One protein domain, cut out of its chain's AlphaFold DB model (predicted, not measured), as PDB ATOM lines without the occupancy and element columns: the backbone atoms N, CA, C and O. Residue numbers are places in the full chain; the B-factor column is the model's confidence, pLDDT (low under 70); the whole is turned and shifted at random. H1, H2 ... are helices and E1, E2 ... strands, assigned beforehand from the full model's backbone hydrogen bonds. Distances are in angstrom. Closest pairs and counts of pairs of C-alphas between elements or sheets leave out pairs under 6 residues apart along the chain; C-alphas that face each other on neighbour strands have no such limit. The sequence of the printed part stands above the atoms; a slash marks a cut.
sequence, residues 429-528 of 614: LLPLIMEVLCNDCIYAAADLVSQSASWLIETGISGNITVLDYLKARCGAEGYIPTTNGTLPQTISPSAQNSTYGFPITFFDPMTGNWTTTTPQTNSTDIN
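What this domain is: This is residues 429 to 528 of the 614 residues of an uncharacterized protein of Apiotrichum porosum (UniProt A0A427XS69). Four short helices make a flat, loosely joined group: H2 and H4 run side by side in opposite ways, H3 bridges their ends on one side, and H1 lies beyond the other end. A two-stranded hairpin, E2 and E3, stands past the H3 end; residues 495 to 504 run to it from the short strand E1 by the start of H2, and residues 519 to 528 run back from it. The printed part has 100 residues, with four named helices followed by three named strands in the order H1, H2, H3, H4, E1, E2, E3; the only sheet is E2 - E3, antiparallel. The class is mixed, helices and strands, with 49 residues in named elements, under half. The whole is flat, spanning 40 by 37 by 19 A, and only just compact, close to loose, with a radius of gyration of the C-alphas of 14.8 A.

How they stand to each other: H1, residues 429 to 437, and H2, residues 440 to 452, meet only through their link. H3, residues 454 to 458, touches H2 at residues 446 to 450 alone; the closest C-alphas, of Ser 450 and Ile 457, are 6.2 A apart. H3 also touches H4, residues 467 to 475, closest at the C-alphas of Ile 457 and Val 467, 4.9 A. H2 and H4 are close but not clearly touching, with a shallow tilt of 24 degrees, opposite ways; their closest C-alphas, of Ala 446 and Leu 468, are 7.8 A apart. H1 and H4 are also close but not clearly touching, 7.9 A between the C-alphas of Leu 437 and Cys 475, and only just about perpendicular at 72 degrees. Every O i to N i+4 pair is within hydrogen-bond range in H2, H3 and H4, and 4 of 5 are in H1. E1, residues 492 to 494, pairs with no named strand; its closest C-alpha to H2 is that of Ile 492, 6.9 A from that of Cys 441. E2, residues 505 to 509, and E3, residues 514 to 518, form a hairpin, antiparallel at 149 degrees, with N 507 and O 516 3.0 A apart and N 516 and O 507 2.8 A apart, within hydrogen-bond range. The C-alphas of Trp 455 in H3 and Asp 509 in E2, the closest of that pair, are 7.6 A apart. H1 is apart from both E2 and E3.

Where its parts are: H1 begins at C-alpha 429, (148.979, 95.988, 197.496), and is 12.8 A long. H2 is 18.3 A long and ends at C-alpha 452, (122.959, 112.723, 187.902). H3 measures 6.1 A, H4 12.2 A, E1 6.8 A and E2 11.7 A. E3, 12.5 A long, ends at C-alpha 518, (120.326, 118.640, 185.254).

The domain as a whole: The C-alphas of Leu 429 and Asn 514, the two farthest apart, are 41.6 A apart. The printed part has no cut. The link from H4 to E1, residues 476 to 491, is long. The mean pLDDT of the printed part is 76.4, and 28 residues are under 70, among them residues 497 to 508 and 518 to 528.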
ATOM      1  N   LEU A 429     150.319  95.434 197.242       68.06
ATOM      2  CA  LEU A 429     148.979  95.988 197.496       68.06
ATOM      3  C   LEU A 429     148.250  96.438 196.208       68.06
ATOM      4  O   LEU A 429     147.034  96.598 196.186       68.06
ATOM      5  N   LEU A 430     148.995  96.659 195.117       70.31
ATOM      6  CA  LEU A 430     148.470  97.237 193.879       70.31
ATOM      7  C   LEU A 430     147.462  96.349 193.115       70.31
ATOM      8  O   LEU A 430     146.436  96.904 192.743       70.31
ATOM      9  N   PRO A 431     147.701  95.048 192.836       71.12
ATOM     10  CA  PRO A 431     146.673  94.166 192.268       71.12
ATOM     11  C   PRO A 431     145.412  94.078 193.136       71.12
ATOM     12  O   PRO A 431     144.325  94.225 192.593       71.12
ATOM     13  N   LEU A 432     145.554  93.950 194.461       69.25
ATOM     14  CA  LEU A 432     144.422  93.811 195.393       69.25
ATOM     15  C   LEU A 432     143.464  95.015 195.325       69.25
ATOM     16  O   LEU A 432     142.254  94.852 195.237       69.25
ATOM     17  N   ILE A 433     144.006  96.237 195.251       72.31
ATOM     18  CA  ILE A 433     143.208  97.462 195.051       72.31
ATOM     19  C   ILE A 433     142.415  97.438 193.729       72.31
ATOM     20  O   ILE A 433     141.381  98.092 193.635       72.31
ATOM     21  N   MET A 434     142.887  96.735 192.696       73.50
ATOM     22  CA  MET A 434     142.208  96.706 191.393       73.50
ATOM     23  C   MET A 434     141.017  95.752 191.384       73.50
ATOM     24  O   MET A 434     140.009  96.090 190.782       73.50
ATOM     25  N   GLU A 435     141.119  94.624 192.087       80.31
ATOM     26  CA  GLU A 435     140.041  93.638 192.230       80.31
ATOM     27  C   GLU A 435     138.827  94.267 192.940       80.31
ATOM     28  O   GLU A 435     137.711  94.217 192.429       80.31
ATOM     29  N   VAL A 436     139.065  95.033 194.016       82.19
ATOM     30  CA  VAL A 436     138.027  95.840 194.692       82.19
ATOM     31  C   VAL A 436     137.417  96.910 193.775       82.19
ATOM     32  O   VAL A 436     136.236  97.218 193.901       82.19
ATOM     33  N   LEU A 437     138.196  97.499 192.857       85.56
ATOM     34  CA  LEU A 437     137.715  98.551 191.947       85.56
ATOM     35  C   LEU A 437     136.828  98.032 190.802       85.56
ATOM     36  O   LEU A 437     136.100  98.827 190.201       85.56
ATOM     37  N   CYS A 438     136.911  96.744 190.477       90.62
ATOM     38  CA  CYS A 438     136.258  96.128 189.324       90.62
ATOM     39  C   CYS A 438     135.091  95.235 189.774       90.62
ATOM     40  O   CYS A 438     135.080  94.024 189.587       90.62
ATOM     41  N   ASN A 439     134.109  95.875 190.413       89.19
ATOM     42  CA  ASN A 439     132.949  95.247 191.042       89.19
ATOM     43  C   ASN A 439     131.655  95.944 190.577       89.19
ATOM     44  O   ASN A 439     131.609  97.178 190.515       89.19
ATOM     45  N   ASP A 440     130.599  95.171 190.298       87.12
ATOM     46  CA  ASP A 440     129.273  95.660 189.880       87.12
ATOM     47  C   ASP A 440     128.738  96.811 190.746       87.12
ATOM     48  O   ASP A 440     128.176  97.769 190.220       87.12
ATOM     49  N   CYS A 441     128.965  96.784 192.061       88.25
ATOM     50  CA  CYS A 441     128.569  97.849 192.982       88.25
ATOM     51  C   CYS A 441     129.233  99.202 192.675       88.25
ATOM     52  O   CYS A 441     128.585 100.247 192.765       88.25
ATOM     53  N   ILE A 442     130.513  99.203 192.288       89.19
ATOM     54  CA  ILE A 442     131.233 100.424 191.894       89.19
ATOM     55  C   ILE A 442     130.795 100.874 190.498       89.19
ATOM     56  O   ILE A 442     130.713 102.075 190.244       89.19
ATOM     57  N   TYR A 443     130.450  99.939 189.612       88.88
ATOM     58  CA  TYR A 443     129.954 100.249 188.270       88.88
ATOM     59  C   TYR A 443     128.531 100.816 188.284       88.88
ATOM     60  O   TYR A 443     128.274 101.822 187.627       88.88
ATOM     61  N   ALA A 444     127.646 100.265 189.111       86.44
ATOM     62  CA  ALA A 444     126.330 100.814 189.414       86.44
ATOM     63  C   ALA A 444     126.421 102.214 190.040       86.44
ATOM     64  O   ALA A 444     125.742 103.142 189.596       86.44
ATOM     65  N   ALA A 445     127.308 102.402 191.025       88.06
ATOM     66  CA  ALA A 445     127.579 103.721 191.588       88.06
ATOM     67  C   ALA A 445     128.093 104.705 190.519       88.06
ATOM     68  O   ALA A 445     127.658 105.855 190.481       88.06
ATOM     69  N   ALA A 446     128.978 104.263 189.619       88.69
ATOM     70  CA  ALA A 446     129.518 105.094 188.548       88.69
ATOM     71  C   ALA A 446     128.467 105.471 187.487       88.69
ATOM     72  O   ALA A 446     128.412 106.641 187.117       88.69
ATOM     73  N   ASP A 447     127.608 104.554 187.025       86.94
ATOM     74  CA  ASP A 447     126.525 104.886 186.080       86.94
ATOM     75  C   ASP A 447     125.547 105.896 186.705       86.94
ATOM     76  O   ASP A 447     125.263 106.931 186.095       86.94
ATOM     77  N   LEU A 448     125.105 105.676 187.951       85.94
ATOM     78  CA  LEU A 448     124.196 106.597 188.651       85.94
ATOM     79  C   LEU A 448     124.802 107.992 188.850       85.94
ATOM     80  O   LEU A 448     124.128 108.998 188.609       85.94
ATOM     81  N   VAL A 449     126.081 108.079 189.231       87.88
ATOM     82  CA  VAL A 449     126.795 109.365 189.319       87.88
ATOM     83  C   VAL A 449     126.993 109.977 187.922       87.88
ATOM     84  O   VAL A 449     126.918 111.198 187.796       87.88
ATOM     85  N   SER A 450     127.145 109.179 186.855       86.88
ATOM     86  CA  SER A 450     127.290 109.686 185.479       86.88
ATOM     87  C   SER A 450     126.047 110.428 184.980       86.88
ATOM     88  O   SER A 450     126.172 111.485 184.367       86.88
ATOM     89  N   GLN A 451     124.849 109.922 185.286       84.44
ATOM     90  CA  GLN A 451     123.578 110.505 184.833       84.44
ATOM     91  C   GLN A 451     123.166 111.738 185.642       84.44
ATOM     92  O   GLN A 451     122.578 112.679 185.113       84.44
ATOM     93  N   SER A 452     123.425 111.709 186.949       78.62
ATOM     94  CA  SER A 452     122.959 112.723 187.902       78.62
ATOM     95  C   SER A 452     123.953 113.872 188.089       78.62
ATOM     96  O   SER A 452     123.555 115.013 188.323       78.62
ATOM     97  N   ALA A 453     125.249 113.583 187.979       83.81
ATOM     98  CA  ALA A 453     126.336 114.513 188.236       83.81
ATOM     99  C   ALA A 453     127.535 114.203 187.327       83.81
ATOM    100  O   ALA A 453     128.647 114.003 187.813       83.81
ATOM    101  N   SER A 454     127.320 114.182 186.004       84.62
ATOM    102  CA  SER A 454     128.351 113.848 185.004       84.62
ATOM    103  C   SER A 454     129.668 114.609 185.229       84.62
ATOM    104  O   SER A 454     130.743 114.014 185.177       84.62
ATOM    105  N   TRP A 455     129.584 115.878 185.647       81.75
ATOM    106  CA  TRP A 455     130.711 116.732 186.037       81.75
ATOM    107  C   TRP A 455     131.641 116.128 187.109       81.75
ATOM    108  O   TRP A 455     132.841 116.399 187.081       81.75
ATOM    109  N   LEU A 456     131.147 115.303 188.045       82.69
ATOM    110  CA  LEU A 456     131.987 114.596 189.028       82.69
ATOM    111  C   LEU A 456     132.861 113.528 188.368       82.69
ATOM    112  O   LEU A 456     133.980 113.287 188.817       82.69
ATOM    113  N   ILE A 457     132.351 112.899 187.312       83.62
ATOM    114  CA  ILE A 457     133.037 111.846 186.564       83.62
ATOM    115  C   ILE A 457     133.959 112.453 185.508       83.62
ATOM    116  O   ILE A 457     135.100 112.018 185.373       83.62
ATOM    117  N   GLU A 458     133.504 113.499 184.819       81.31
ATOM    118  CA  GLU A 458     134.283 114.305 183.871       81.31
ATOM    119  C   GLU A 458     135.423 115.088 184.550       81.31
ATOM    120  O   GLU A 458     136.397 115.457 183.891       81.31
ATOM    121  N   THR A 459     135.357 115.309 185.870       79.50
ATOM    122  CA  THR A 459     136.457 115.900 186.649       79.50
ATOM    123  C   THR A 459     137.700 115.008 186.567       79.50
ATOM    124  O   THR A 459     137.813 113.992 187.253       79.50
ATOM    125  N   GLY A 460     138.661 115.417 185.735       78.19
ATOM    126  CA  GLY A 460     139.880 114.655 185.475       78.19
ATOM    127  C   GLY A 460     140.689 114.356 186.742       78.19
ATOM    128  O   GLY A 460     141.074 115.265 187.481       78.19
ATOM    129  N   ILE A 461     140.994 113.075 186.980       78.31
ATOM    130  CA  ILE A 461     141.767 112.630 188.158       78.31
ATOM    131  C   ILE A 461     143.224 113.119 188.059       78.31
ATOM    132  O   ILE A 461     143.851 113.484 189.059       78.31
ATOM    133  N   SER A 462     143.769 113.127 186.840       76.94
ATOM    134  CA  SER A 462     145.072 113.705 186.506       76.94
ATOM    135  C   SER A 462     145.186 113.918 184.994       76.94
ATOM    136  O   SER A 462     145.206 112.944 184.241       76.94
ATOM    137  N   GLY A 463     145.288 115.175 184.554       84.00
ATOM    138  CA  GLY A 463     145.205 115.520 183.131       84.00
ATOM    139  C   GLY A 463     143.816 115.225 182.554       84.00
ATOM    140  O   GLY A 463     142.833 115.179 183.291       84.00
ATOM    141  N   ASN A 464     143.743 114.981 181.247       85.12
ATOM    142  CA  ASN A 464     142.486 114.786 180.511       85.12
ATOM    143  C   ASN A 464     141.884 113.368 180.677       85.12
ATOM    144  O   ASN A 464     141.191 112.901 179.781       85.12
ATOM    145  N   ILE A 465     142.187 112.660 181.771       91.19
ATOM    146  CA  ILE A 465     141.661 111.314 182.053       91.19
ATOM    147  C   ILE A 465     140.529 111.452 183.071       91.19
ATOM    148  O   ILE A 465     140.784 111.761 184.242       91.19
ATOM    149  N   THR A 466     139.294 111.229 182.622       92.31
ATOM    150  CA  THR A 466     138.098 111.248 183.476       92.31
ATOM    151  C   THR A 466     138.057 110.029 184.404       92.31
ATOM    152  O   THR A 466     138.790 109.052 184.220       92.31
ATOM    153  N   VAL A 467     137.172 110.046 185.406       86.62
ATOM    154  CA  VAL A 467     136.899 108.860 186.239       86.62
ATOM    155  C   VAL A 467     136.371 107.708 185.371       86.62
ATOM    156  O   VAL A 467     136.748 106.556 185.582       86.62
ATOM    157  N   LEU A 468     135.568 108.020 184.345       89.19
ATOM    158  CA  LEU A 468     135.011 107.041 183.408       89.19
ATOM    159  C   LEU A 468     136.095 106.383 182.549       89.19
ATOM    160  O   LEU A 468     136.071 105.169 182.367       89.19
ATOM    161  N   ASP A 469     137.052 107.170 182.047       91.25
ATOM    162  CA  ASP A 469     138.177 106.664 181.252       91.25
ATOM    163  C   ASP A 469     139.090 105.781 182.098       91.25
ATOM    164  O   ASP A 469     139.535 104.734 181.634       91.25
ATOM    165  N   TYR A 470     139.343 106.173 183.351       90.81
ATOM    166  CA  TYR A 470     140.138 105.375 184.280       90.81
ATOM    167  C   TYR A 470     139.477 104.020 184.576       90.81
ATOM    168  O   TYR A 470     140.153 102.994 184.517       90.81
ATOM    169  N   LEU A 471     138.165 104.004 184.836       90.69
ATOM    170  CA  LEU A 471     137.391 102.776 185.043       90.69
ATOM    171  C   LEU A 471     137.388 101.896 183.777       90.69
ATOM    172  O   LEU A 471     137.852 100.755 183.827       90.69
ATOM    173  N   LYS A 472     136.996 102.451 182.619       90.94
ATOM    174  CA  LYS A 472     136.983 101.756 181.314       90.94
ATOM    175  C   LYS A 472     138.344 101.161 180.951       90.94
ATOM    176  O   LYS A 472     138.420 100.001 180.557       90.94
ATOM    177  N   ALA A 473     139.423 101.926 181.112       91.06
ATOM    178  CA  ALA A 473     140.781 101.475 180.810       91.06
ATOM    179  C   ALA A 473     141.333 100.454 181.822       91.06
ATOM    180  O   ALA A 473     142.382  99.859 181.559       91.06
ATOM    181  N   ARG A 474     140.673 100.260 182.975       90.00
ATOM    182  CA  ARG A 474     141.116  99.327 184.016       90.00
ATOM    183  C   ARG A 474     140.319  98.027 184.050       90.00
ATOM    184  O   ARG A 474     140.954  96.982 183.984       90.00
ATOM    185  N   CYS A 475     138.989  98.092 184.102       92.88
ATOM    186  CA  CYS A 475     138.124  96.911 184.235       92.88
ATOM    187  C   CYS A 475     137.436  96.499 182.922       92.88
ATOM    188  O   CYS A 475     136.821  95.439 182.857       92.88
ATOM    189  N   GLY A 476     137.572  97.275 181.837       90.44
ATOM    190  CA  GLY A 476     137.000  96.913 180.532       90.44
ATOM    191  C   GLY A 476     137.550  95.602 179.946       90.44
ATOM    192  O   GLY A 476     136.926  95.018 179.065       90.44
ATOM    193  N   ALA A 477     138.686  95.108 180.454       88.38
ATOM    194  CA  ALA A 477     139.230  93.785 180.137       88.38
ATOM    195  C   ALA A 477     138.463  92.623 180.804       88.38
ATOM    196  O   ALA A 477     138.535  91.494 180.326       88.38
ATOM    197  N   GLU A 478     137.728  92.902 181.881       85.88
ATOM    198  CA  GLU A 478     136.913  91.951 182.654       85.88
ATOM    199  C   GLU A 478     135.423  92.020 182.259       85.88
ATOM    200  O   GLU A 478     134.595  91.302 182.806       85.88
ATOM    201  N   GLY A 479     135.074  92.864 181.279       86.81
ATOM    202  CA  GLY A 479     133.705  93.065 180.795       86.81
ATOM    203  C   GLY A 479     132.957  94.219 181.470       86.81
ATOM    204  O   GLY A 479     131.956  94.683 180.924       86.81
ATOM    205  N   TYR A 480     133.470  94.750 182.584       83.31
ATOM    206  CA  TYR A 480     132.909  95.921 183.256       83.31
ATOM    207  C   TYR A 480     133.123  97.190 182.419       83.31
ATOM    208  O   TYR A 480     134.145  97.876 182.498       83.31
ATOM    209  N   ILE A 481     132.131  97.505 181.590       82.56
ATOM    210  CA  ILE A 481     132.025  98.761 180.852       82.56
ATOM    211  C   ILE A 481     130.963  99.596 181.572       82.56
ATOM    212  O   ILE A 481     129.812  99.163 181.630       82.56
ATOM    213  N   PRO A 482     131.290 100.790 182.099       78.50
ATOM    214  CA  PRO A 482     130.295 101.637 182.720       78.50
ATOM    215  C   PRO A 482     129.440 102.221 181.603       78.50
ATOM    216  O   PRO A 482     129.922 102.961 180.728       78.50
ATOM    217  N   THR A 483     128.178 101.820 181.630       77.75
ATOM    218  CA  THR A 483     127.094 102.419 180.872       77.75
ATOM    219  C   THR A 483     126.919 103.889 181.272       77.75
ATOM    220  O   THR A 483     127.460 104.363 182.270       77.75
ATOM    221  N   THR A 484     126.209 104.636 180.431       75.50
ATOM    222  CA  THR A 484     125.835 106.039 180.684       75.50
ATOM    223  C   THR A 484     124.343 106.215 180.397       75.50
ATOM    224  O   THR A 484     123.940 107.129 179.678       75.50
ATOM    225  N   ASN A 485     123.539 105.232 180.815       74.25
ATOM    226  CA  ASN A 485     122.149 105.060 180.383       74.25
ATOM    227  C   ASN A 485     121.201 104.560 181.492       74.25
ATOM    228  O   ASN A 485     120.073 104.189 181.175       74.25
ATOM    229  N   GLY A 486     121.637 104.495 182.756       69.38
ATOM    230  CA  GLY A 486     120.774 104.086 183.873       69.38
ATOM    231  C   GLY A 486     120.463 102.600 183.957       69.38
ATOM    232  O   GLY A 486     119.590 102.208 184.736       69.38
ATOM    233  N   THR A 487     121.151 101.779 183.166       78.56
ATOM    234  CA  THR A 487     120.994 100.325 183.151       78.56
ATOM    235  C   THR A 487     121.987  99.697 184.128       78.56
ATOM    236  O   THR A 487     123.152  99.484 183.787       78.56
ATOM    237  N   LEU A 488     121.511  99.413 185.344       77.88
ATOM    238  CA  LEU A 488     122.279  98.737 186.395       77.88
ATOM    239  C   LEU A 488     122.587  97.273 186.010       77.88
ATOM    240  O   LEU A 488     121.779  96.657 185.308       77.88
ATOM    241  N   PRO A 489     123.702  96.683 186.487       82.50
ATOM    242  CA  PRO A 489     123.960  95.248 186.345       82.50
ATOM    243  C   PRO A 489     122.847  94.394 186.974       82.50
ATOM    244  O   PRO A 489     122.268  94.781 187.984       82.50
ATOM    245  N   GLN A 490     122.581  93.202 186.421       80.88
ATOM    246  CA  GLN A 490     121.511  92.296 186.895       80.88
ATOM    247  C   GLN A 490     121.672  91.830 188.353       80.88
ATOM    248  O   GLN A 490     120.705  91.376 188.960       80.88
ATOM    249  N   THR A 491     122.886  91.916 188.892       83.12
ATOM    250  CA  THR A 491     123.266  91.626 190.283       83.12
ATOM    251  C   THR A 491     122.885  92.748 191.255       83.12
ATOM    252  O   THR A 491     122.823  92.508 192.459       83.12
ATOM    253  N   ILE A 492     122.622  93.967 190.765       83.94
ATOM    254  CA  ILE A 492     122.420  95.164 191.587       83.94
ATOM    255  C   ILE A 492     120.955  95.605 191.583       83.94
ATOM    256  O   ILE A 492     120.368  95.926 190.553       83.94
ATOM    257  N   SER A 493     120.394  95.716 192.783       83.25
ATOM    258  CA  SER A 493     119.038  96.190 193.045       83.25
ATOM    259  C   SER A 493     119.052  97.535 193.796       83.25
ATOM    260  O   SER A 493     119.753  97.677 194.807       83.25
ATOM    261  N   PRO A 494     118.285  98.549 193.356       80.06
ATOM    262  CA  PRO A 494     118.097  99.773 194.128       80.06
ATOM    263  C   PRO A 494     117.148  99.502 195.307       80.06
ATOM    264  O   PRO A 494     115.996  99.127 195.106       80.06
ATOM    265  N   SER A 495     117.613  99.699 196.548       81.81
ATOM    266  CA  SER A 495     116.812  99.428 197.762       81.81
ATOM    267  C   SER A 495     116.273 100.681 198.469       81.81
ATOM    268  O   SER A 495     115.600 100.574 199.495       81.81
ATOM    269  N   ALA A 496     116.548 101.873 197.933       74.50
ATOM    270  CA  ALA A 496     116.070 103.137 198.485       74.50
ATOM    271  C   ALA A 496     114.550 103.291 198.292       74.50
ATOM    272  O   ALA A 496     114.051 103.437 197.174       74.50
ATOM    273  N   GLN A 497     113.791 103.325 199.390       69.81
ATOM    274  CA  GLN A 497     112.365 103.623 199.316       69.81
ATOM    275  C   GLN A 497     112.123 105.063 198.866       69.81
ATOM    276  O   GLN A 497     112.850 105.990 199.243       69.81
ATOM    277  N   ASN A 498     111.080 105.223 198.045       64.06
ATOM    278  CA  ASN A 498     110.719 106.461 197.352       64.06
ATOM    279  C   ASN A 498     111.886 107.088 196.566       64.06
ATOM    280  O   ASN A 498     111.939 108.312 196.420       64.06
ATOM    281  N   SER A 499     112.792 106.248 196.040       59.62
ATOM    282  CA  SER A 499     113.792 106.630 195.039       59.62
ATOM    283  C   SER A 499     113.101 107.319 193.866       59.62
ATOM    284  O   SER A 499     112.448 106.698 193.029       59.62
ATOM    285  N   THR A 500     113.176 108.647 193.859       55.41
ATOM    286  CA  THR A 500     112.547 109.500 192.855       55.41
ATOM    287  C   THR A 500     113.680 110.192 192.120       55.41
ATOM    288  O   THR A 500     114.086 111.292 192.492       55.41
ATOM    289  N   TYR A 501     114.229 109.528 191.100       55.59
ATOM    290  CA  TYR A 501     115.373 110.002 190.307       55.59
ATOM    291  C   TYR A 501     115.002 111.181 189.376       55.59
ATOM    292  O   TYR A 501     115.196 111.150 188.170       55.59
ATOM    293  N   GLY A 502     114.417 112.241 189.935       49.59
ATOM    294  CA  GLY A 502     113.918 113.414 189.208       49.59
ATOM    295  C   GLY A 502     114.177 114.743 189.917       49.59
ATOM    296  O   GLY A 502     113.586 115.755 189.547       49.59
ATOM    297  N   PHE A 503     115.032 114.766 190.945       55.00
ATOM    298  CA  PHE A 503     115.422 116.008 191.612       55.00
ATOM    299  C   PHE A 503     116.424 116.789 190.742       55.00
ATOM    300  O   PHE A 503     117.493 116.255 190.451       55.00
ATOM    301  N   PRO A 504     116.125 118.037 190.335       57.78
ATOM    302  CA  PRO A 504     117.042 118.845 189.535       57.78
ATOM    303  C   PRO A 504     118.292 119.241 190.338       57.78
ATOM    304  O   PRO A 504     118.215 120.050 191.264       57.78
ATOM    305  N   ILE A 505     119.452 118.698 189.961       62.25
ATOM    306  CA  ILE A 505     120.757 119.021 190.552       62.25
ATOM    307  C   ILE A 505     121.317 120.244 189.820       62.25
ATOM    308  O   ILE A 505     121.468 120.226 188.601       62.25
ATOM    309  N   THR A 506     121.610 121.322 190.553       65.62
ATOM    310  CA  THR A 506     122.003 122.627 189.999       65.62
ATOM    311  C   THR A 506     123.436 122.973 190.391       65.62
ATOM    312  O   THR A 506     123.705 123.564 191.440       65.62
ATOM    313  N   PHE A 507     124.383 122.588 189.540       67.00
ATOM    314  CA  PHE A 507     125.815 122.756 189.777       67.00
ATOM    315  C   PHE A 507     126.386 123.926 188.972       67.00
ATOM    316  O   PHE A 507     126.001 124.168 187.832       67.00
ATOM    317  N   PHE A 508     127.342 124.646 189.558       68.25
ATOM    318  CA  PHE A 508     128.183 125.573 188.803       68.25
ATOM    319  C   PHE A 508     129.217 124.779 188.004       68.25
ATOM    320  O   PHE A 508     130.098 124.153 188.612       68.25
ATOM    321  N   ASP A 509     129.101 124.819 186.678       70.94
ATOM    322  CA  ASP A 509     130.065 124.253 185.741       70.94
ATOM    323  C   ASP A 509     131.262 125.213 185.572       70.94
ATOM    324  O   ASP A 509     131.094 126.329 185.068       70.94
ATOM    325  N   PRO A 510     132.486 124.808 185.961       59.62
ATOM    326  CA  PRO A 510     133.671 125.648 185.829       59.62
ATOM    327  C   PRO A 510     134.160 125.818 184.381       59.62
ATOM    328  O   PRO A 510     135.012 126.676 184.161       59.62
ATOM    329  N   MET A 511     133.675 125.033 183.408       68.81
ATOM    330  CA  MET A 511     134.065 125.169 181.999       68.81
ATOM    331  C   MET A 511     133.235 126.227 181.262       68.81
ATOM    332  O   MET A 511     133.806 127.055 180.555       68.81
ATOM    333  N   THR A 512     131.908 126.241 181.436       79.88
ATOM    334  CA  THR A 512     131.038 127.284 180.851       79.88
ATOM    335  C   THR A 512     130.862 128.516 181.737       79.88
ATOM    336  O   THR A 512     130.410 129.550 181.244       79.88
ATOM    337  N   GLY A 513     131.198 128.436 183.029       82.12
ATOM    338  CA  GLY A 513     131.028 129.531 183.989       82.12
ATOM    339  C   GLY A 513     129.571 129.800 184.383       82.12
ATOM    340  O   GLY A 513     129.276 130.867 184.922       82.12
ATOM    341  N   ASN A 514     128.663 128.860 184.108       80.44
ATOM    342  CA  ASN A 514     127.228 128.979 184.362       80.44
ATOM    343  C   ASN A 514     126.742 127.972 185.413       80.44
ATOM    344  O   ASN A 514     127.376 126.952 185.685       80.44
ATOM    345  N   TRP A 515     125.570 128.251 185.987       77.25
ATOM    346  CA  TRP A 515     124.819 127.269 186.766       77.25
ATOM    347  C   TRP A 515     123.977 126.408 185.822       77.25
ATOM    348  O   TRP A 515     123.071 126.913 185.161       77.25
ATOM    349  N   THR A 516     124.278 125.114 185.784       75.19
ATOM    350  CA  THR A 516     123.589 124.113 184.969       75.19
ATOM    351  C   THR A 516     122.686 123.278 185.863       75.19
ATOM    352  O   THR A 516     123.140 122.705 186.854       75.19
ATOM    353  N   THR A 517     121.404 123.200 185.509       76.19
ATOM    354  CA  THR A 517     120.421 122.354 186.190       76.19
ATOM    355  C   THR A 517     120.156 121.100 185.366       76.19
ATOM    356  O   THR A 517     119.510 121.175 184.322       76.19
ATOM    357  N   THR A 518     120.610 119.948 185.857       64.44
ATOM    358  CA  THR A 518     120.326 118.640 185.254       64.44
ATOM    359  C   THR A 518     119.237 117.938 186.053       64.44
ATOM    360  O   THR A 518     119.402 117.667 187.243       64.44
ATOM    361  N   THR A 519     118.125 117.613 185.397       64.50
ATOM    362  CA  THR A 519     117.120 116.687 185.933       64.50
ATOM    363  C   THR A 519     117.521 115.267 185.523       64.50
ATOM    364  O   THR A 519     117.612 115.020 184.317       64.50
ATOM    365  N   PRO A 520     117.771 114.332 186.458       58.31
ATOM    366  CA  PRO A 520     118.056 112.945 186.097       58.31
ATOM    367  C   PRO A 520     116.856 112.297 185.386       58.31
ATOM    368  O   PRO A 520     115.719 112.762 185.515       58.31
ATOM    369  N   GLN A 521     117.095 111.220 184.631       55.75
ATOM    370  CA  GLN A 521     115.992 110.414 184.108       55.75
ATOM    371  C   GLN A 521     115.392 109.576 185.241       55.75
ATOM    372  O   GLN A 521     116.106 108.865 185.942       55.75
ATOM    373  N   THR A 522     114.068 109.624 185.395       50.91
ATOM    374  CA  THR A 522     113.340 109.051 186.545       50.91
ATOM    375  C   THR A 522     113.373 107.531 186.646       50.91
ATOM    376  O   THR A 522     112.907 106.982 187.641       50.91
ATOM    377  N   ASN A 523     113.891 106.852 185.623       51.81
ATOM    378  CA  ASN A 523     113.791 105.415 185.451       51.81
ATOM    379  C   ASN A 523     115.191 104.824 185.232       51.81
ATOM    380  O   ASN A 523     115.582 104.583 184.092       51.81
ATOM    381  N   SER A 524     115.914 104.531 186.313       50.22
ATOM    382  CA  SER A 524     116.931 103.481 186.238       50.22
ATOM    383  C   SER A 524     116.185 102.154 186.100       50.22
ATOM    384  O   SER A 524     115.506 101.709 187.027       50.22
ATOM    385  N   THR A 525     116.206 101.578 184.901       52.81
ATOM    386  CA  THR A 525     115.555 100.297 184.628       52.81
ATOM    387  C   THR A 525     116.537  99.166 184.883       52.81
ATOM    388  O   THR A 525     117.541  99.053 184.178       52.81
ATOM    389  N   ASP A 526     116.205  98.295 185.834       51.84
ATOM    390  CA  ASP A 526     116.771  96.948 185.914       51.84
ATOM    391  C   ASP A 526     116.661  96.266 184.534       51.84
ATOM    392  O   ASP A 526     115.590  96.263 183.915       51.84
ATOM    393  N   ILE A 527     117.762  95.676 184.058       41.56
ATOM    394  CA  ILE A 527     117.829  94.883 182.819       41.56
ATOM    395  C   ILE A 527     116.702  93.838 182.772       41.56
ATOM    396  O   ILE A 527     116.102  93.597 181.720       41.56
ATOM    397  N   ASN A 528     116.370  93.238 183.916       42.31
ATOM    398  CA  ASN A 528     115.341  92.210 184.027       42.31
ATOM    399  C   ASN A 528     113.922  92.767 183.811       42.31
ATOM    400  O   ASN A 528     113.070  92.065 183.265       42.31
TER     401      ASN A 528